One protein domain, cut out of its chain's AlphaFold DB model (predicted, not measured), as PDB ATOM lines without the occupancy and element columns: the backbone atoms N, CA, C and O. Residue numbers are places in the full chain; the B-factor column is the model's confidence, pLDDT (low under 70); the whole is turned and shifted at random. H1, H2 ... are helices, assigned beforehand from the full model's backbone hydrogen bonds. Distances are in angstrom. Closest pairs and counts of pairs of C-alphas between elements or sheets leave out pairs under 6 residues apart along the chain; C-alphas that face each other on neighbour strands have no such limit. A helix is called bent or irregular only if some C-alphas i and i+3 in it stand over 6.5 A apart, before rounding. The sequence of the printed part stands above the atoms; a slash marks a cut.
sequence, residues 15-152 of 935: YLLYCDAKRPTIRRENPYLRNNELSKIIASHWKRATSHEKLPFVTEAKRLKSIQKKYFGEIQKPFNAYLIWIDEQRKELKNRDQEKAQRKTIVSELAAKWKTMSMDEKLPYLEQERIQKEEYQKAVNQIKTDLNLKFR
ATOM      1  N   TYR A  15     106.692 155.441 151.412       89.31
ATOM      2  CA  TYR A  15     107.784 154.588 151.869       89.31
ATOM      3  C   TYR A  15     107.334 153.556 152.916       89.31
ATOM      4  O   TYR A  15     107.729 152.403 152.823       89.31
ATOM      5  N   LEU A  16     106.478 153.921 153.878       88.44
ATOM      6  CA  LEU A  16     105.969 152.967 154.874       88.44
ATOM      7  C   LEU A  16     105.064 151.898 154.239       88.44
ATOM      8  O   LEU A  16     105.223 150.721 154.542       88.44
ATOM      9  N   LEU A  17     104.195 152.278 153.297       87.38
ATOM     10  CA  LEU A  17     103.392 151.317 152.526       87.38
ATOM     11  C   LEU A  17     104.273 150.360 151.701       87.38
ATOM     12  O   LEU A  17     103.976 149.172 151.595       87.38
ATOM     13  N   TYR A  18     105.380 150.862 151.148       87.94
ATOM     14  CA  TYR A  18     106.365 150.043 150.442       87.94
ATOM     15  C   TYR A  18     107.120 149.092 151.380       87.94
ATOM     16  O   TYR A  18     107.319 147.924 151.041       87.94
ATOM     17  N   CYS A  19     107.505 149.567 152.570       87.69
ATOM     18  CA  CYS A  19     108.097 148.739 153.616       87.69
ATOM     19  C   CYS A  19     107.181 147.573 153.978       87.69
ATOM     20  O   CYS A  19     107.642 146.436 153.970       87.69
ATOM     21  N   ASP A  20     105.901 147.836 154.240       87.50
ATOM     22  CA  ASP A  20     104.932 146.801 154.609       87.50
ATOM     23  C   ASP A  20     104.758 145.757 153.492       87.50
ATOM     24  O   ASP A  20     104.739 144.559 153.766       87.50
ATOM     25  N   ALA A  21     104.713 146.190 152.226       86.69
ATOM     26  CA  ALA A  21     104.545 145.298 151.079       86.69
ATOM     27  C   ALA A  21     105.796 144.465 150.731       86.69
ATOM     28  O   ALA A  21     105.667 143.336 150.258       86.69
ATOM     29  N   LYS A  22     107.012 144.998 150.927       85.81
ATOM     30  CA  LYS A  22     108.269 144.315 150.550       85.81
ATOM     31  C   LYS A  22     108.979 143.608 151.708       85.81
ATOM     32  O   LYS A  22     109.720 142.658 151.456       85.81
ATOM     33  N   ARG A  23     108.740 144.000 152.966       87.62
ATOM     34  CA  ARG A  23     109.349 143.375 154.157       87.62
ATOM     35  C   ARG A  23     109.097 141.862 154.268       87.62
ATOM     36  O   ARG A  23     110.064 141.172 154.579       87.62
ATOM     37  N   PRO A  24     107.887 141.314 154.016       85.88
ATOM     38  CA  PRO A  24     107.654 139.872 154.114       85.88
ATOM     39  C   PRO A  24     108.469 139.070 153.093       85.88
ATOM     40  O   PRO A  24     109.019 138.025 153.426       85.88
ATOM     41  N   THR A  25     108.588 139.583 151.865       84.56
ATOM     42  CA  THR A  25     109.350 138.948 150.783       84.56
ATOM     43  C   THR A  25     110.847 138.961 151.080       84.56
ATOM     44  O   THR A  25     111.458 137.899 151.150       84.56
ATOM     45  N   ILE A  26     111.409 140.135 151.390       82.75
ATOM     46  CA  ILE A  26     112.850 140.278 151.650       82.75
ATOM     47  C   ILE A  26     113.259 139.538 152.937       82.75
ATOM     48  O   ILE A  26     114.367 139.013 153.006       82.75
ATOM     49  N   ARG A  27     112.367 139.405 153.936       85.88
ATOM     50  CA  ARG A  27     112.607 138.541 155.111       85.88
ATOM     51  C   ARG A  27     112.633 137.053 154.746       85.88
ATOM     52  O   ARG A  27     113.444 136.331 155.306       85.88
ATOM     53  N   ARG A  28     111.783 136.586 153.823       85.50
ATOM     54  CA  ARG A  28     111.813 135.187 153.351       85.50
ATOM     55  C   ARG A  28     113.108 134.878 152.593       85.50
ATOM     56  O   ARG A  28     113.649 133.793 152.738       85.50
ATOM     57  N   GLU A  29     113.602 135.847 151.829       83.06
ATOM     58  CA  GLU A  29     114.881 135.776 151.107       83.06
ATOM     59  C   GLU A  29     116.101 135.917 152.039       83.06
ATOM     60  O   GLU A  29     117.182 135.447 151.705       83.06
ATOM     61  N   ASN A  30     115.942 136.550 153.210       76.94
ATOM     62  CA  ASN A  30     117.021 136.824 154.166       76.94
ATOM     63  C   ASN A  30     116.578 136.521 155.621       76.94
ATOM     64  O   ASN A  30     116.427 137.460 156.414       76.94
ATOM     65  N   PRO A  31     116.358 135.244 156.009       81.12
ATOM     66  CA  PRO A  31     115.734 134.904 157.295       81.12
ATOM     67  C   PRO A  31     116.538 135.348 158.525       81.12
ATOM     68  O   PRO A  31     115.960 135.703 159.549       81.12
ATOM     69  N   TYR A  32     117.866 135.354 158.406       81.88
ATOM     70  CA  TYR A  32     118.805 135.581 159.509       81.88
ATOM     71  C   TYR A  32     119.081 137.067 159.818       81.88
ATOM     72  O   TYR A  32     119.777 137.371 160.785       81.88
ATOM     73  N   LEU A  33     118.563 138.009 159.017       80.44
ATOM     74  CA  LEU A  33     118.840 139.441 159.193       80.44
ATOM     75  C   LEU A  33     117.895 140.103 160.201       80.44
ATOM     76  O   LEU A  33     116.667 139.985 160.130       80.44
ATOM     77  N   ARG A  34     118.463 140.903 161.109       81.81
ATOM     78  CA  ARG A  34     117.701 141.621 162.136       81.81
ATOM     79  C   ARG A  34     116.922 142.774 161.507       81.81
ATOM     80  O   ARG A  34     117.285 143.331 160.469       81.81
ATOM     81  N   ASN A  35     115.849 143.196 162.177       80.56
ATOM     82  CA  ASN A  35     114.916 144.205 161.658       80.56
ATOM     83  C   ASN A  35     115.583 145.528 161.223       80.56
ATOM     84  O   ASN A  35     115.071 146.189 160.317       80.56
ATOM     85  N   ASN A  36     116.716 145.903 161.823       84.25
ATOM     86  CA  ASN A  36     117.462 147.115 161.476       84.25
ATOM     87  C   ASN A  36     118.258 146.951 160.167       84.25
ATOM     88  O   ASN A  36     118.249 147.854 159.332       84.25
ATOM     89  N   GLU A  37     118.883 145.790 159.942       83.31
ATOM     90  CA  GLU A  37     119.571 145.452 158.686       83.31
ATOM     91  C   GLU A  37     118.562 145.316 157.537       83.31
ATOM     92  O   GLU A  37     118.698 145.969 156.500       83.31
ATOM     93  N   LEU A  38     117.467 144.586 157.774       83.94
ATOM     94  CA  LEU A  38     116.352 144.441 156.835       83.94
ATOM     95  C   LEU A  38     115.762 145.805 156.423       83.94
ATOM     96  O   LEU A  38     115.430 146.023 155.258       83.94
ATOM     97  N   SER A  39     115.690 146.764 157.353       85.94
ATOM     98  CA  SER A  39     115.238 148.135 157.063       85.94
ATOM     99  C   SER A  39     116.217 148.920 156.181       85.94
ATOM    100  O   SER A  39     115.766 149.697 155.340       85.94
ATOM    101  N   LYS A  40     117.537 148.704 156.309       87.81
ATOM    102  CA  LYS A  40     118.545 149.299 155.409       87.81
ATOM    103  C   LYS A  40     118.415 148.748 153.983       87.81
ATOM    104  O   LYS A  40     118.475 149.522 153.026       87.81
ATOM    105  N   ILE A  41     118.168 147.441 153.835       85.25
ATOM    106  CA  ILE A  41     117.942 146.800 152.527       85.25
ATOM    107  C   ILE A  41     116.686 147.374 151.859       85.25
ATOM    108  O   ILE A  41     116.756 147.829 150.718       85.25
ATOM    109  N   ILE A  42     115.565 147.450 152.586       88.06
ATOM    110  CA  ILE A  42     114.313 148.042 152.084       88.06
ATOM    111  C   ILE A  42     114.502 149.523 151.708       88.06
ATOM    112  O   ILE A  42     114.024 149.947 150.655       88.06
ATOM    113  N   ALA A  43     115.242 150.305 152.504       88.62
ATOM    114  CA  ALA A  43     115.559 151.700 152.191       88.62
ATOM    115  C   ALA A  43     116.374 151.839 150.892       88.62
ATOM    116  O   ALA A  43     116.098 152.721 150.076       88.62
ATOM    117  N   SER A  44     117.357 150.959 150.679       88.19
ATOM    118  CA  SER A  44     118.160 150.905 149.451       88.19
ATOM    119  C   SER A  44     117.312 150.502 148.238       88.19
ATOM    120  O   SER A  44     117.368 151.147 147.188       88.19
ATOM    121  N   HIS A  45     116.443 149.500 148.405       86.19
ATOM    122  CA  HIS A  45     115.517 149.048 147.369       86.19
ATOM    123  C   HIS A  45     114.505 150.146 146.989       86.19
ATOM    124  O   HIS A  45     114.315 150.417 145.807       86.19
ATOM    125  N   TRP A  46     113.939 150.872 147.964       88.81
ATOM    126  CA  TRP A  46     113.083 152.038 147.703       88.81
ATOM    127  C   TRP A  46     113.838 153.191 147.035       88.81
ATOM    128  O   TRP A  46     113.286 153.833 146.143       88.81
ATOM    129  N   LYS A  47     115.094 153.469 147.411       88.75
ATOM    130  CA  LYS A  47     115.901 154.487 146.717       88.75
ATOM    131  C   LYS A  47     116.033 154.146 145.229       88.75
ATOM    132  O   LYS A  47     115.681 154.994 144.410       88.75
ATOM    133  N   ARG A  48     116.428 152.908 144.902       85.75
ATOM    134  CA  ARG A  48     116.639 152.423 143.523       85.75
ATOM    135  C   ARG A  48     115.360 152.203 142.705       85.75
ATOM    136  O   ARG A  48     115.428 152.315 141.489       85.75
ATOM    137  N   ALA A  49     114.218 151.926 143.339       85.06
ATOM    138  CA  ALA A  49     112.952 151.687 142.639       85.06
ATOM    139  C   ALA A  49     112.565 152.852 141.707       85.06
ATOM    140  O   ALA A  49     112.698 154.029 142.058       85.06
ATOM    141  N   THR A  50     112.051 152.531 140.527       87.12
ATOM    142  CA  THR A  50     111.656 153.503 139.501       87.12
ATOM    143  C   THR A  50     110.438 154.335 139.917       87.12
ATOM    144  O   THR A  50     109.670 153.970 140.811       87.12
ATOM    145  N   SER A  51     110.208 155.460 139.231       82.00
ATOM    146  CA  SER A  51     109.000 156.278 139.424       82.00
ATOM    147  C   SER A  51     107.705 155.484 139.208       82.00
ATOM    148  O   SER A  51     106.721 155.742 139.895       82.00
ATOM    149  N   HIS A  52     107.717 154.492 138.308       81.50
ATOM    150  CA  HIS A  52     106.578 153.614 138.037       81.50
ATOM    151  C   HIS A  52     106.301 152.647 139.201       81.50
ATOM    152  O   HIS A  52     105.169 152.548 139.661       81.50
ATOM    153  N   GLU A  53     107.333 152.008 139.763       81.06
ATOM    154  CA  GLU A  53     107.187 151.146 140.951       81.06
ATOM    155  C   GLU A  53     106.782 151.925 142.209       81.06
ATOM    156  O   GLU A  53     106.083 151.398 143.075       81.06
ATOM    157  N   LYS A  54     107.202 153.191 142.316       87.44
ATOM    158  CA  LYS A  54     106.813 154.107 143.401       87.44
ATOM    159  C   LYS A  54     105.370 154.607 143.258       87.44
ATOM    160  O   LYS A  54     104.727 154.891 144.271       87.44
ATOM    161  N   LEU A  55     104.851 154.708 142.032       87.06
ATOM    162  CA  LEU A  55     103.547 155.295 141.709       87.06
ATOM    163  C   LEU A  55     102.352 154.708 142.490       87.06
ATOM    164  O   LEU A  55     101.594 155.521 143.029       87.06
ATOM    165  N   PRO A  56     102.154 153.376 142.624       84.56
ATOM    166  CA  PRO A  56     101.035 152.840 143.403       84.56
ATOM    167  C   PRO A  56     101.105 153.264 144.876       84.56
ATOM    168  O   PRO A  56     100.124 153.772 145.414       84.56
ATOM    169  N   PHE A  57     102.278 153.179 145.510       88.88
ATOM    170  CA  PHE A  57     102.461 153.557 146.918       88.88
ATOM    171  C   PHE A  57     102.335 155.071 147.152       88.88
ATOM    172  O   PHE A  57     101.831 155.502 148.187       88.88
ATOM    173  N   VAL A  58     102.754 155.899 146.188       87.44
ATOM    174  CA  VAL A  58     102.562 157.361 146.223       87.44
ATOM    175  C   VAL A  58     101.091 157.736 146.033       87.44
ATOM    176  O   VAL A  58     100.599 158.638 146.715       87.44
ATOM    177  N   THR A  59     100.382 157.045 145.143       85.06
ATOM    178  CA  THR A  59      98.943 157.241 144.911       85.06
ATOM    179  C   THR A  59      98.138 156.827 146.137       85.06
ATOM    180  O   THR A  59      97.294 157.591 146.606       85.06
ATOM    181  N   GLU A  60      98.466 155.682 146.733       80.62
ATOM    182  CA  GLU A  60      97.794 155.186 147.930       80.62
ATOM    183  C   GLU A  60      98.085 156.058 149.162       80.62
ATOM    184  O   GLU A  60      97.160 156.458 149.863       80.62
ATOM    185  N   ALA A  61      99.330 156.498 149.376       85.56
ATOM    186  CA  ALA A  61      99.641 157.444 150.453       85.56
ATOM    187  C   ALA A  61      98.913 158.798 150.298       85.56
ATOM    188  O   ALA A  61      98.581 159.439 151.300       85.56
ATOM    189  N   LYS A  62      98.629 159.239 149.060       85.75
ATOM    190  CA  LYS A  62      97.739 160.386 148.803       85.75
ATOM    191  C   LYS A  62      96.281 160.045 149.139       85.75
ATOM    192  O   LYS A  62      95.634 160.847 149.811       85.75
ATOM    193  N   ARG A  63      95.779 158.865 148.743       84.00
ATOM    194  CA  ARG A  63      94.420 158.387 149.065       84.00
ATOM    195  C   ARG A  63      94.184 158.356 150.577       84.00
ATOM    196  O   ARG A  63      93.233 158.977 151.046       84.00
ATOM    197  N   LEU A  64      95.078 157.722 151.338       79.12
ATOM    198  CA  LEU A  64      94.977 157.600 152.797       79.12
ATOM    199  C   LEU A  64      95.019 158.964 153.504       79.12
ATOM    200  O   LEU A  64      94.221 159.205 154.409       79.12
ATOM    201  N   LYS A  65      95.876 159.896 153.060       81.94
ATOM    202  CA  LYS A  65      95.890 161.277 153.577       81.94
ATOM    203  C   LYS A  65      94.581 162.022 153.304       81.94
ATOM    204  O   LYS A  65      94.065 162.688 154.201       81.94
ATOM    205  N   SER A  66      94.025 161.895 152.100       81.12
ATOM    206  CA  SER A  66      92.736 162.503 151.756       81.12
ATOM    207  C   SER A  66      91.573 161.891 152.540       81.12
ATOM    208  O   SER A  66      90.707 162.631 152.994       81.12
ATOM    209  N   ILE A  67      91.570 160.570 152.758       78.50
ATOM    210  CA  ILE A  67      90.571 159.872 153.583       78.50
ATOM    211  C   ILE A  67      90.657 160.337 155.040       78.50
ATOM    212  O   ILE A  67      89.636 160.739 155.596       78.50
ATOM    213  N   GLN A  68      91.858 160.379 155.634       81.44
ATOM    214  CA  GLN A  68      92.028 160.886 156.998       81.44
ATOM    215  C   GLN A  68      91.495 162.321 157.120       81.44
ATOM    216  O   GLN A  68      90.673 162.594 157.994       81.44
ATOM    217  N   LYS A  69      91.899 163.224 156.214       81.62
ATOM    218  CA  LYS A  69      91.454 164.624 156.245       81.62
ATOM    219  C   LYS A  69      89.935 164.763 156.060       81.62
ATOM    220  O   LYS A  69      89.331 165.573 156.752       81.62
ATOM    221  N   LYS A  70      89.327 163.976 155.162       78.94
ATOM    222  CA  LYS A  70      87.889 164.017 154.828       78.94
ATOM    223  C   LYS A  70      86.978 163.556 155.970       78.94
ATOM    224  O   LYS A  70      85.854 164.035 156.053       78.94
ATOM    225  N   TYR A  71      87.428 162.604 156.789       75.56
ATOM    226  CA  TYR A  71      86.573 161.949 157.787       75.56
ATOM    227  C   TYR A  71      86.972 162.215 159.241       75.56
ATOM    228  O   TYR A  71      86.123 162.124 160.117       75.56
ATOM    229  N   PHE A  72      88.238 162.543 159.505       76.62
ATOM    230  CA  PHE A  72      88.778 162.666 160.864       76.62
ATOM    231  C   PHE A  72      89.609 163.944 161.071       76.62
ATOM    232  O   PHE A  72      90.140 164.154 162.157       76.62
ATOM    233  N   GLY A  73      89.722 164.808 160.052       75.06
ATOM    234  CA  GLY A  73      90.529 166.034 160.096       75.06
ATOM    235  C   GLY A  73      89.998 167.138 161.019       75.06
ATOM    236  O   GLY A  73      90.721 168.095 161.278       75.06
ATOM    237  N   GLU A  74      88.764 167.008 161.507       75.69
ATOM    238  CA  GLU A  74      88.125 167.942 162.446       75.69
ATOM    239  C   GLU A  74      88.328 167.538 163.918       75.69
ATOM    240  O   GLU A  74      88.166 168.370 164.810       75.69
ATOM    241  N   ILE A  75      88.731 166.287 164.196       78.50
ATOM    242  CA  ILE A  75      89.007 165.834 165.566       78.50
ATOM    243  C   ILE A  75      90.391 166.341 165.997       78.50
ATOM    244  O   ILE A  75      91.418 165.910 165.467       78.50
ATOM    245  N   GLN A  76      90.423 167.215 167.005       76.69
ATOM    246  CA  GLN A  76      91.669 167.649 167.641       76.69
ATOM    247  C   GLN A  76      92.363 166.471 168.331       76.69
ATOM    248  O   GLN A  76      91.717 165.678 169.014       76.69
ATOM    249  N   LYS A  77      93.684 166.348 168.166       80.56
ATOM    250  CA  LYS A  77      94.464 165.319 168.868       80.56
ATOM    251  C   LYS A  77      94.648 165.696 170.346       80.56
ATOM    252  O   LYS A  77      94.874 166.874 170.621       80.56
ATOM    253  N   PRO A  78      94.601 164.725 171.277       84.62
ATOM    254  CA  PRO A  78      94.784 164.994 172.695       84.62
ATOM    255  C   PRO A  78      96.207 165.487 172.955       84.62
ATOM    256  O   PRO A  78      97.172 164.988 172.365       84.62
ATOM    257  N   PHE A  79      96.347 166.453 173.855       87.25
ATOM    258  CA  PHE A  79      97.652 166.895 174.321       87.25
ATOM    259  C   PHE A  79      98.169 165.958 175.421       87.25
ATOM    260  O   PHE A  79      97.415 165.411 176.221       87.25
ATOM    261  N   ASN A  80      99.489 165.770 175.454       87.88
ATOM    262  CA  ASN A  80     100.166 165.157 176.592       87.88
ATOM    263  C   ASN A  80     100.166 166.135 177.782       87.88
ATOM    264  O   ASN A  80     100.202 167.345 177.556       87.88
ATOM    265  N   ALA A  81     100.191 165.635 179.017       86.62
ATOM    266  CA  ALA A  81     100.174 166.408 180.260       86.62
ATOM    267  C   ALA A  81     101.137 167.610 180.243       86.62
ATOM    268  O   ALA A  81     100.745 168.726 180.579       86.62
ATOM    269  N   TYR A  82     102.361 167.413 179.740       87.38
ATOM    270  CA  TYR A  82     103.358 168.477 179.585       87.38
ATOM    271  C   TYR A  82     102.903 169.607 178.645       87.38
ATOM    272  O   TYR A  82     103.159 170.780 178.911       87.38
ATOM    273  N   LEU A  83     102.221 169.273 177.545       86.69
ATOM    274  CA  LEU A  83     101.697 170.244 176.581       86.69
ATOM    275  C   LEU A  83     100.444 170.957 177.103       86.69
ATOM    276  O   LEU A  83     100.270 172.135 176.798       86.69
ATOM    277  N   ILE A  84      99.611 170.276 177.899       87.75
ATOM    278  CA  ILE A  84      98.456 170.883 178.577       87.75
ATOM    279  C   ILE A  84      98.948 171.932 179.582       87.75
ATOM    280  O   ILE A  84      98.575 173.102 179.484       87.75
ATOM    281  N   TRP A  85      99.873 171.540 180.463       89.81
ATOM    282  CA  TRP A  85     100.516 172.436 181.424       89.81
ATOM    283  C   TRP A  85     101.254 173.598 180.740       89.81
ATOM    284  O   TRP A  85     101.104 174.748 181.150       89.81
ATOM    285  N   ILE A  86     101.987 173.352 179.643       84.88
ATOM    286  CA  ILE A  86     102.624 174.437 178.879       84.88
ATOM    287  C   ILE A  86     101.601 175.412 178.285       84.88
ATOM    288  O   ILE A  86     101.890 176.606 178.222       84.88
ATOM    289  N   ASP A  87     100.433 174.955 177.828       83.81
ATOM    290  CA  ASP A  87      99.407 175.850 177.283       83.81
ATOM    291  C   ASP A  87      98.743 176.706 178.376       83.81
ATOM    292  O   ASP A  87      98.415 177.867 178.133       83.81
ATOM    293  N   GLU A  88      98.613 176.183 179.595       84.25
ATOM    294  CA  GLU A  88      98.176 176.947 180.769       84.25
ATOM    295  C   GLU A  88      99.234 177.957 181.239       84.25
ATOM    296  O   GLU A  88      98.958 179.157 181.258       84.25
ATOM    297  N   GLN A  89     100.473 177.522 181.493       81.56
ATOM    298  CA  GLN A  89     101.574 178.418 181.881       81.56
ATOM    299  C   GLN A  89     101.819 179.515 180.828       81.56
ATOM    300  O   GLN A  89     102.127 180.655 181.171       81.56
ATOM    301  N   ARG A  90     101.623 179.224 179.533       72.62
ATOM    302  CA  ARG A  90     101.659 180.244 178.469       72.62
ATOM    303  C   ARG A  90     100.529 181.264 178.568       72.62
ATOM    304  O   ARG A  90     100.762 182.409 178.192       72.62
ATOM    305  N   LYS A  91      99.328 180.893 179.026       74.69
ATOM    306  CA  LYS A  91      98.224 181.844 179.256       74.69
ATOM    307  C   LYS A  91      98.525 182.733 180.459       74.69
ATOM    308  O   LYS A  91      98.355 183.942 180.351       74.69
ATOM    309  N   GLU A  92      99.049 182.167 181.547       69.25
ATOM    310  CA  GLU A  92      99.473 182.942 182.722       69.25
ATOM    311  C   GLU A  92     100.580 183.949 182.380       69.25
ATOM    312  O   GLU A  92     100.446 185.135 182.680       69.25
ATOM    313  N   LEU A  93     101.635 183.510 181.682       66.44
ATOM    314  CA  LEU A  93     102.722 184.386 181.225       66.44
ATOM    315  C   LEU A  93     102.217 185.491 180.286       66.44
ATOM    316  O   LEU A  93     102.645 186.634 180.395       66.44
ATOM    317  N   LYS A  94     101.262 185.182 179.402       63.34
ATOM    318  CA  LYS A  94     100.662 186.152 178.470       63.34
ATOM    319  C   LYS A  94      99.768 187.196 179.161       63.34
ATOM    320  O   LYS A  94      99.464 188.215 178.548       63.34
ATOM    321  N   ASN A  95      99.378 186.955 180.414       63.12
ATOM    322  CA  ASN A  95      98.604 187.878 181.247       63.12
ATOM    323  C   ASN A  95      99.488 188.718 182.198       63.12
ATOM    324  O   ASN A  95      98.948 189.521 182.956       63.12
ATOM    325  N   ARG A  96     100.822 188.548 182.183       59.00
ATOM    326  CA  ARG A  96     101.801 189.298 183.003       59.00
ATOM    327  C   ARG A  96     102.680 190.245 182.167       59.00
ATOM    328  O   ARG A  96     103.879 190.357 182.394       59.00
ATOM    329  N   ASP A  97     102.040 190.939 181.229       50.53
ATOM    330  CA  ASP A  97     102.601 191.991 180.370       50.53
ATOM    331  C   ASP A  97     103.672 191.598 179.326       50.53
ATOM    332  O   ASP A  97     103.966 190.431 179.062       50.53
ATOM    333  N   GLN A  98     104.094 192.606 178.554       54.97
ATOM    334  CA  GLN A  98     104.542 192.467 177.168       54.97
ATOM    335  C   GLN A  98     106.067 192.398 176.997       54.97
ATOM    336  O   GLN A  98     106.687 193.378 176.584       54.97
ATOM    337  N   GLU A  99     106.666 191.214 177.136       50.25
ATOM    338  CA  GLU A  99     108.003 190.964 176.578       50.25
ATOM    339  C   GLU A  99     107.994 189.943 175.435       50.25
ATOM    340  O   GLU A  99     107.490 188.824 175.545       50.25
ATOM    341  N   LYS A 100     108.628 190.306 174.310       56.00
ATOM    342  CA  LYS A 100     108.904 189.395 173.184       56.00
ATOM    343  C   LYS A 100     110.143 188.524 173.448       56.00
ATOM    344  O   LYS A 100     110.959 188.320 172.545       56.00
ATOM    345  N   ALA A 101     110.272 187.977 174.656       59.09
ATOM    346  CA  ALA A 101     111.246 186.926 174.928       59.09
ATOM    347  C   ALA A 101     111.045 185.776 173.922       59.09
ATOM    348  O   ALA A 101     109.916 185.404 173.575       59.09
ATOM    349  N   GLN A 102     112.139 185.254 173.359       60.59
ATOM    350  CA  GLN A 102     112.030 184.308 172.251       60.59
ATOM    351  C   GLN A 102     111.307 183.036 172.711       60.59
ATOM    352  O   GLN A 102     111.685 182.414 173.701       60.59
ATOM    353  N   ARG A 103     110.299 182.591 171.941       61.03
ATOM    354  CA  ARG A 103     109.459 181.420 172.283       61.03
ATOM    355  C   ARG A 103     110.266 180.150 172.585       61.03
ATOM    356  O   ARG A 103     109.760 179.258 173.256       61.03
ATOM    357  N   LYS A 104     111.489 180.055 172.054       63.22
ATOM    358  CA  LYS A 104     112.416 178.939 172.257       63.22
ATOM    359  C   LYS A 104     113.001 178.926 173.679       63.22
ATOM    360  O   LYS A 104     113.090 177.853 174.262       63.22
ATOM    361  N   THR A 105     113.315 180.094 174.243       71.19
ATOM    362  CA  THR A 105     113.857 180.261 175.603       71.19
ATOM    363  C   THR A 105     112.798 179.925 176.652       71.19
ATOM    364  O   THR A 105     112.990 178.985 177.416       71.19
ATOM    365  N   ILE A 106     111.615 180.554 176.565       70.00
ATOM    366  CA  ILE A 106     110.473 180.303 177.470       70.00
ATOM    367  C   ILE A 106     110.103 178.810 177.506       70.00
ATOM    368  O   ILE A 106     109.838 178.240 178.560       70.00
ATOM    369  N   VAL A 107     110.087 178.135 176.349       73.00
ATOM    370  CA  VAL A 107     109.780 176.694 176.289       73.00
ATOM    371  C   VAL A 107     110.899 175.839 176.889       73.00
ATOM    372  O   VAL A 107     110.598 174.786 177.444       73.00
ATOM    373  N   SER A 108     112.159 176.280 176.838       78.06
ATOM    374  CA  SER A 108     113.284 175.600 177.492       78.06
ATOM    375  C   SER A 108     113.231 175.738 179.018       78.06
ATOM    376  O   SER A 108     113.435 174.758 179.730       78.06
ATOM    377  N   GLU A 109     112.890 176.924 179.526       76.69
ATOM    378  CA  GLU A 109     112.689 177.187 180.960       76.69
ATOM    379  C   GLU A 109     111.500 176.388 181.511       76.69
ATOM    380  O   GLU A 109     111.621 175.692 182.521       76.69
ATOM    381  N   LEU A 110     110.367 176.388 180.798       81.44
ATOM    382  CA  LEU A 110     109.214 175.555 181.140       81.44
ATOM    383  C   LEU A 110     109.538 174.051 181.033       81.44
ATOM    384  O   LEU A 110     109.072 173.273 181.860       81.44
ATOM    385  N   ALA A 111     110.368 173.616 180.077       81.44
ATOM    386  CA  ALA A 111     110.840 172.228 180.013       81.44
ATOM    387  C   ALA A 111     111.682 171.832 181.238       81.44
ATOM    388  O   ALA A 111     111.554 170.706 181.718       81.44
ATOM    389  N   ALA A 112     112.518 172.739 181.754       83.06
ATOM    390  CA  ALA A 112     113.281 172.515 182.979       83.06
ATOM    391  C   ALA A 112     112.358 172.451 184.209       83.06
ATOM    392  O   ALA A 112     112.391 171.459 184.936       83.06
ATOM    393  N   LYS A 113     111.458 173.433 184.377       83.50
ATOM    394  CA  LYS A 113     110.470 173.469 185.473       83.50
ATOM    395  C   LYS A 113     109.563 172.228 185.485       83.50
ATOM    396  O   LYS A 113     109.323 171.659 186.542       83.50
ATOM    397  N   TRP A 114     109.116 171.740 184.323       86.31
ATOM    398  CA  TRP A 114     108.344 170.492 184.255       86.31
ATOM    399  C   TRP A 114     109.149 169.262 184.685       86.31
ATOM    400  O   TRP A 114     108.586 168.339 185.270       86.31
ATOM    401  N   LYS A 115     110.462 169.209 184.424       86.44
ATOM    402  CA  LYS A 115     111.287 168.097 184.919       86.44
ATOM    403  C   LYS A 115     111.317 168.085 186.449       86.44
ATOM    404  O   LYS A 115     111.051 167.029 187.014       86.44
ATOM    405  N   THR A 116     111.542 169.239 187.083       85.31
ATOM    406  CA  THR A 116     111.698 169.367 188.544       85.31
ATOM    407  C   THR A 116     110.395 169.340 189.353       85.31
ATOM    408  O   THR A 116     110.455 169.072 190.546       85.31
ATOM    409  N   MET A 117     109.225 169.571 188.742       86.06
ATOM    410  CA  MET A 117     107.925 169.417 189.421       86.06
ATOM    411  C   MET A 117     107.727 168.004 190.000       86.06
ATOM    412  O   MET A 117     108.087 167.002 189.371       86.06
ATOM    413  N   SER A 118     107.084 167.913 191.160       87.75
ATOM    414  CA  SER A 118     106.715 166.654 191.816       87.75
ATOM    415  C   SER A 118     105.664 165.854 191.026       87.75
ATOM    416  O   SER A 118     105.047 166.353 190.079       87.75
ATOM    417  N   MET A 119     105.441 164.589 191.405       82.38
ATOM    418  CA  MET A 119     104.390 163.771 190.786       82.38
ATOM    419  C   MET A 119     102.986 164.313 191.098       82.38
ATOM    420  O   MET A 119     102.130 164.312 190.215       82.38
ATOM    421  N   ASP A 120     102.765 164.839 192.304       85.81
ATOM    422  CA  ASP A 120     101.462 165.362 192.732       85.81
ATOM    423  C   ASP A 120     101.083 166.646 191.978       85.81
ATOM    424  O   ASP A 120      99.938 166.808 191.559       85.81
ATOM    425  N   GLU A 121     102.055 167.519 191.687       85.19
ATOM    426  CA  GLU A 121     101.849 168.681 190.808       85.19
ATOM    427  C   GLU A 121     101.602 168.281 189.343       85.19
ATOM    428  O   GLU A 121     100.946 169.014 188.604       85.19
ATOM    429  N   LYS A 122     102.109 167.122 188.900       89.81
ATOM    430  CA  LYS A 122     101.883 166.577 187.547       89.81
ATOM    431  C   LYS A 122     100.543 165.846 187.419       89.81
ATOM    432  O   LYS A 122      99.980 165.796 186.323       89.81
ATOM    433  N   LEU A 123     100.023 165.309 188.522       87.69
ATOM    434  CA  LEU A 123      98.808 164.499 188.598       87.69
ATOM    435  C   LEU A 123      97.565 165.125 187.924       87.69
ATOM    436  O   LEU A 123      96.944 164.416 187.126       87.69
ATOM    437  N   PRO A 124      97.199 166.411 188.132       90.31
ATOM    438  CA  PRO A 124      96.038 166.998 187.452       90.31
ATOM    439  C   PRO A 124      96.187 167.022 185.923       90.31
ATOM    440  O   PRO A 124      95.212 166.792 185.209       90.31
ATOM    441  N   TYR A 125      97.398 167.226 185.400       90.81
ATOM    442  CA  TYR A 125      97.654 167.257 183.955       90.81
ATOM    443  C   TYR A 125      97.703 165.854 183.340       90.81
ATOM    444  O   TYR A 125      97.289 165.672 182.196       90.81
ATOM    445  N   LEU A 126      98.165 164.851 184.097       88.50
ATOM    446  CA  LEU A 126      98.086 163.436 183.711       88.50
ATOM    447  C   LEU A 126      96.627 162.959 183.634       88.50
ATOM    448  O   LEU A 126      96.257 162.252 182.695       88.50
ATOM    449  N   GLU A 127      95.781 163.401 184.565       88.06
ATOM    450  CA  GLU A 127      94.343 163.122 184.536       88.06
ATOM    451  C   GLU A 127      93.633 163.875 183.394       88.06
ATOM    452  O   GLU A 127      92.808 163.293 182.689       88.06
ATOM    453  N   GLN A 128      94.009 165.128 183.111       86.62
ATOM    454  CA  GLN A 128      93.525 165.851 181.926       86.62
ATOM    455  C   GLN A 128      93.974 165.189 180.607       86.62
ATOM    456  O   GLN A 128      93.174 165.103 179.675       86.62
ATOM    457  N   GLU A 129      95.200 164.655 180.519       91.06
ATOM    458  CA  GLU A 129      95.649 163.845 179.374       91.06
ATOM    459  C   GLU A 129      94.809 162.563 179.233       91.06
ATOM    460  O   GLU A 129      94.422 162.204 178.116       91.06
ATOM    461  N   ARG A 130      94.482 161.887 180.344       90.88
ATOM    462  CA  ARG A 130      93.600 160.709 180.347       90.88
ATOM    463  C   ARG A 130      92.207 161.059 179.816       90.88
ATOM    464  O   ARG A 130      91.705 160.360 178.934       90.88
ATOM    465  N   ILE A 131      91.616 162.154 180.295       87.44
ATOM    466  CA  ILE A 131      90.295 162.636 179.864       87.44
ATOM    467  C   ILE A 131      90.309 162.995 178.371       87.44
ATOM    468  O   ILE A 131      89.496 162.455 177.621       87.44
ATOM    469  N   GLN A 132      91.271 163.800 177.904       85.50
ATOM    470  CA  GLN A 132      91.375 164.166 176.483       85.50
ATOM    471  C   GLN A 132      91.582 162.942 175.578       85.50
ATOM    472  O   GLN A 132      91.005 162.872 174.491       85.50
ATOM    473  N   LYS A 133      92.373 161.948 176.009       85.94
ATOM    474  CA  LYS A 133      92.540 160.678 175.279       85.94
ATOM    475  C   LYS A 133      91.239 159.886 175.193       85.94
ATOM    476  O   LYS A 133      90.930 159.343 174.131       85.94
ATOM    477  N   GLU A 134      90.458 159.831 176.268       86.38
ATOM    478  CA  GLU A 134      89.153 159.176 176.235       86.38
ATOM    479  C   GLU A 134      88.137 159.919 175.366       86.38
ATOM    480  O   GLU A 134      87.394 159.272 174.633       86.38
ATOM    481  N   GLU A 135      88.090 161.251 175.418       86.19
ATOM    482  CA  GLU A 135      87.224 162.068 174.558       86.19
ATOM    483  C   GLU A 135      87.600 161.921 173.081       86.19
ATOM    484  O   GLU A 135      86.725 161.666 172.251       86.19
ATOM    485  N   TYR A 136      88.898 161.948 172.762       84.75
ATOM    486  CA  TYR A 136      89.412 161.641 171.427       84.75
ATOM    487  C   TYR A 136      88.967 160.252 170.958       84.75
ATOM    488  O   TYR A 136      88.429 160.104 169.858       84.75
ATOM    489  N   GLN A 137      89.130 159.229 171.801       81.44
ATOM    490  CA  GLN A 137      88.756 157.861 171.453       81.44
ATOM    491  C   GLN A 137      87.235 157.692 171.300       81.44
ATOM    492  O   GLN A 137      86.797 156.968 170.400       81.44
ATOM    493  N   LYS A 138      86.429 158.381 172.122       85.44
ATOM    494  CA  LYS A 138      84.961 158.448 172.006       85.44
ATOM    495  C   LYS A 138      84.554 159.115 170.685       85.44
ATOM    496  O   LYS A 138      83.768 158.527 169.950       85.44
ATOM    497  N   ALA A 139      85.148 160.254 170.321       83.62
ATOM    498  CA  ALA A 139      84.880 160.951 169.058       83.62
ATOM    499  C   ALA A 139      85.283 160.122 167.822       83.62
ATOM    500  O   ALA A 139      84.493 159.964 166.890       83.62
ATOM    501  N   VAL A 140      86.477 159.516 167.833       80.44
ATOM    502  CA  VAL A 140      86.940 158.599 166.776       80.44
ATOM    503  C   VAL A 140      85.997 157.399 166.637       80.44
ATOM    504  O   VAL A 140      85.669 157.004 165.518       80.44
ATOM    505  N   ASN A 141      85.536 156.827 167.752       79.50
ATOM    506  CA  ASN A 141      84.596 155.708 167.730       79.50
ATOM    507  C   ASN A 141      83.205 156.127 167.235       79.50
ATOM    508  O   ASN A 141      82.626 155.385 166.446       79.50
ATOM    509  N   GLN A 142      82.715 157.317 167.600       82.69
ATOM    510  CA  GLN A 142      81.443 157.842 167.101       82.69
ATOM    511  C   GLN A 142      81.479 158.053 165.582       82.69
ATOM    512  O   GLN A 142      80.579 157.598 164.879       82.69
ATOM    513  N   ILE A 143      82.549 158.648 165.040       79.44
ATOM    514  CA  ILE A 143      82.689 158.779 163.582       79.44
ATOM    515  C   ILE A 143      82.813 157.398 162.917       79.44
ATOM    516  O   ILE A 143      82.195 157.174 161.876       79.44
ATOM    517  N   LYS A 144      83.525 156.430 163.514       72.81
ATOM    518  CA  LYS A 144      83.556 155.042 163.004       72.81
ATOM    519  C   LYS A 144      82.165 154.400 162.963       72.81
ATOM    520  O   LYS A 144      81.863 153.733 161.971       72.81
ATOM    521  N   THR A 145      81.321 154.596 163.981       74.75
ATOM    522  CA  THR A 145      79.938 154.085 163.983       74.75
ATOM    523  C   THR A 145      79.048 154.825 162.991       74.75
ATOM    524  O   THR A 145      78.316 154.176 162.252       74.75
ATOM    525  N   ASP A 146      79.158 156.149 162.882       72.56
ATOM    526  CA  ASP A 146      78.356 156.954 161.953       72.56
ATOM    527  C   ASP A 146      78.718 156.671 160.490       72.56
ATOM    528  O   ASP A 146      77.848 156.661 159.614       72.56
ATOM    529  N   LEU A 147      79.997 156.405 160.209       66.12
ATOM    530  CA  LEU A 147      80.450 155.933 158.904       66.12
ATOM    531  C   LEU A 147      79.976 154.503 158.649       66.12
ATOM    532  O   LEU A 147      79.406 154.268 157.589       66.12
ATOM    533  N   ASN A 148      80.096 153.582 159.613       62.03
ATOM    534  CA  ASN A 148      79.517 152.237 159.499       62.03
ATOM    535  C   ASN A 148      78.020 152.293 159.157       62.03
ATOM    536  O   ASN A 148      77.581 151.648 158.211       62.03
ATOM    537  N   LEU A 149      77.243 153.121 159.859       57.81
ATOM    538  CA  LEU A 149      75.817 153.323 159.593       57.81
ATOM    539  C   LEU A 149      75.572 153.895 158.183       57.81
ATOM    540  O   LEU A 149      74.680 153.419 157.481       57.81
ATOM    541  N   LYS A 150      76.388 154.853 157.719       55.00
ATOM    542  CA  LYS A 150      76.290 155.438 156.364       55.00
ATOM    543  C   LYS A 150      76.703 154.477 155.240       55.00
ATOM    544  O   LYS A 150      76.076 154.507 154.181       55.00
ATOM    545  N   PHE A 151      77.716 153.631 155.437       51.03
ATOM    546  CA  PHE A 151      78.150 152.638 154.442       51.03
ATOM    547  C   PHE A 151      77.230 151.412 154.421       51.03
ATOM    548  O   PHE A 151      76.814 150.992 153.343       51.03
ATOM    549  N   ARG A 152      76.789 150.925 155.587       46.28
ATOM    550  CA  ARG A 152      75.790 149.849 155.729       46.28
ATOM    551  C   ARG A 152      74.397 150.241 155.220       46.28
ATOM    552  O   ARG A 152      73.619 149.371 154.852       46.28
TER     553      ARG A 152
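What this domain is: This is residues 15 to 152 of the 935 residues of an uncharacterized protein of Caenorhabditis remanei (UniProt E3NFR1). The model is a wide, open arch: the long helices H6 and H3 form its two arms, the end of H3 meeting H6 at residues 140 to 143, and a small helical lobe lies at the far end of each arm. One lobe holds H4, H5 and residues 122 to 129 of H6, the other H1, H2 and residues 57 to 61 of H3, with empty space between the lobes. The printed part has 138 residues with six named helices, H1 to H6 in chain order, no named strand, and the class all helix. It is extended, with a radius of gyration of the C-alphas of 22.6 A and spans of 61 by 44 by 31 A.

Where its parts are: H6, residues 119 to 152, is the longest helix at 47.3 A, from C-alpha 119 at (104.390, 163.771, 190.786) to C-alpha 152 at (75.790, 149.849, 155.729). H3, residues 51 to 72, is 30.2 A long. H4, residues 81 to 94, is 19.8 A long, and H5, residues 103 to 116, is 20.4 A. H1, residues 15 to 29, begins at C-alpha 15 at (107.784, 154.588, 151.869) and is 20.1 A long; H2, residues 35 to 48, is 20.0 A. H1, H3 and H6 are only just irregular: C-alphas 21 and 24 are 7.0 A apart, 53 and 56 are 6.8 A, and 121 and 124 are 6.9 A.

How they stand to each other: H6, with residues 122 to 129 alone, touches residues 81 to 85 of H4; the closest C-alphas, of Ala 81 and Tyr 125, are 4.6 A apart. They run opposite ways at a steep tilt of 69.6 degrees, only just short of about perpendicular. H4, with residues 82 to 86 alone, only just touches H5, with 3 pairs of C-alphas within 8 A, the closest those of Ile 86 and Leu 110 at 7.1 A. H6 also only just touches residues 71 to 72 of H3, with 3 such pairs, the closest those of Val 140 and Phe 72 at 7.4 A; their lines are about perpendicular, at 77 degrees. H3, with residues 57 to 61 alone, touches residues 15 to 18 of H1, the closest C-alphas being those of Phe 57 and Leu 17 at 6.1 A. H1 touches H2, closest at the C-alphas of Cys 19 and Ile 42, 6.4 A apart, with a steep tilt of 65 degrees, opposite ways. H1 and H2 are apart from H4, H5 and H6. Every O i to N i+4 pair is within hydrogen-bond range in H2, H4 and H5; the counts are 9 of 11 in H1, 16 of 18 in H3 and 28 of 30 in H6.

The domain as a whole: The two C-alphas farthest apart, of Glu 29 and Asp 97, are 64.6 A apart. The printed part has no cut and no long link. Residues 94 to 105, of which 103 to 105 belong to H5, stand free, as do residues 116 to 121, of which 119 to 121 belong to H6. The mean pLDDT of the printed part is 80.2, and it is under 70 at residues 92 to 104 and 147 to 152.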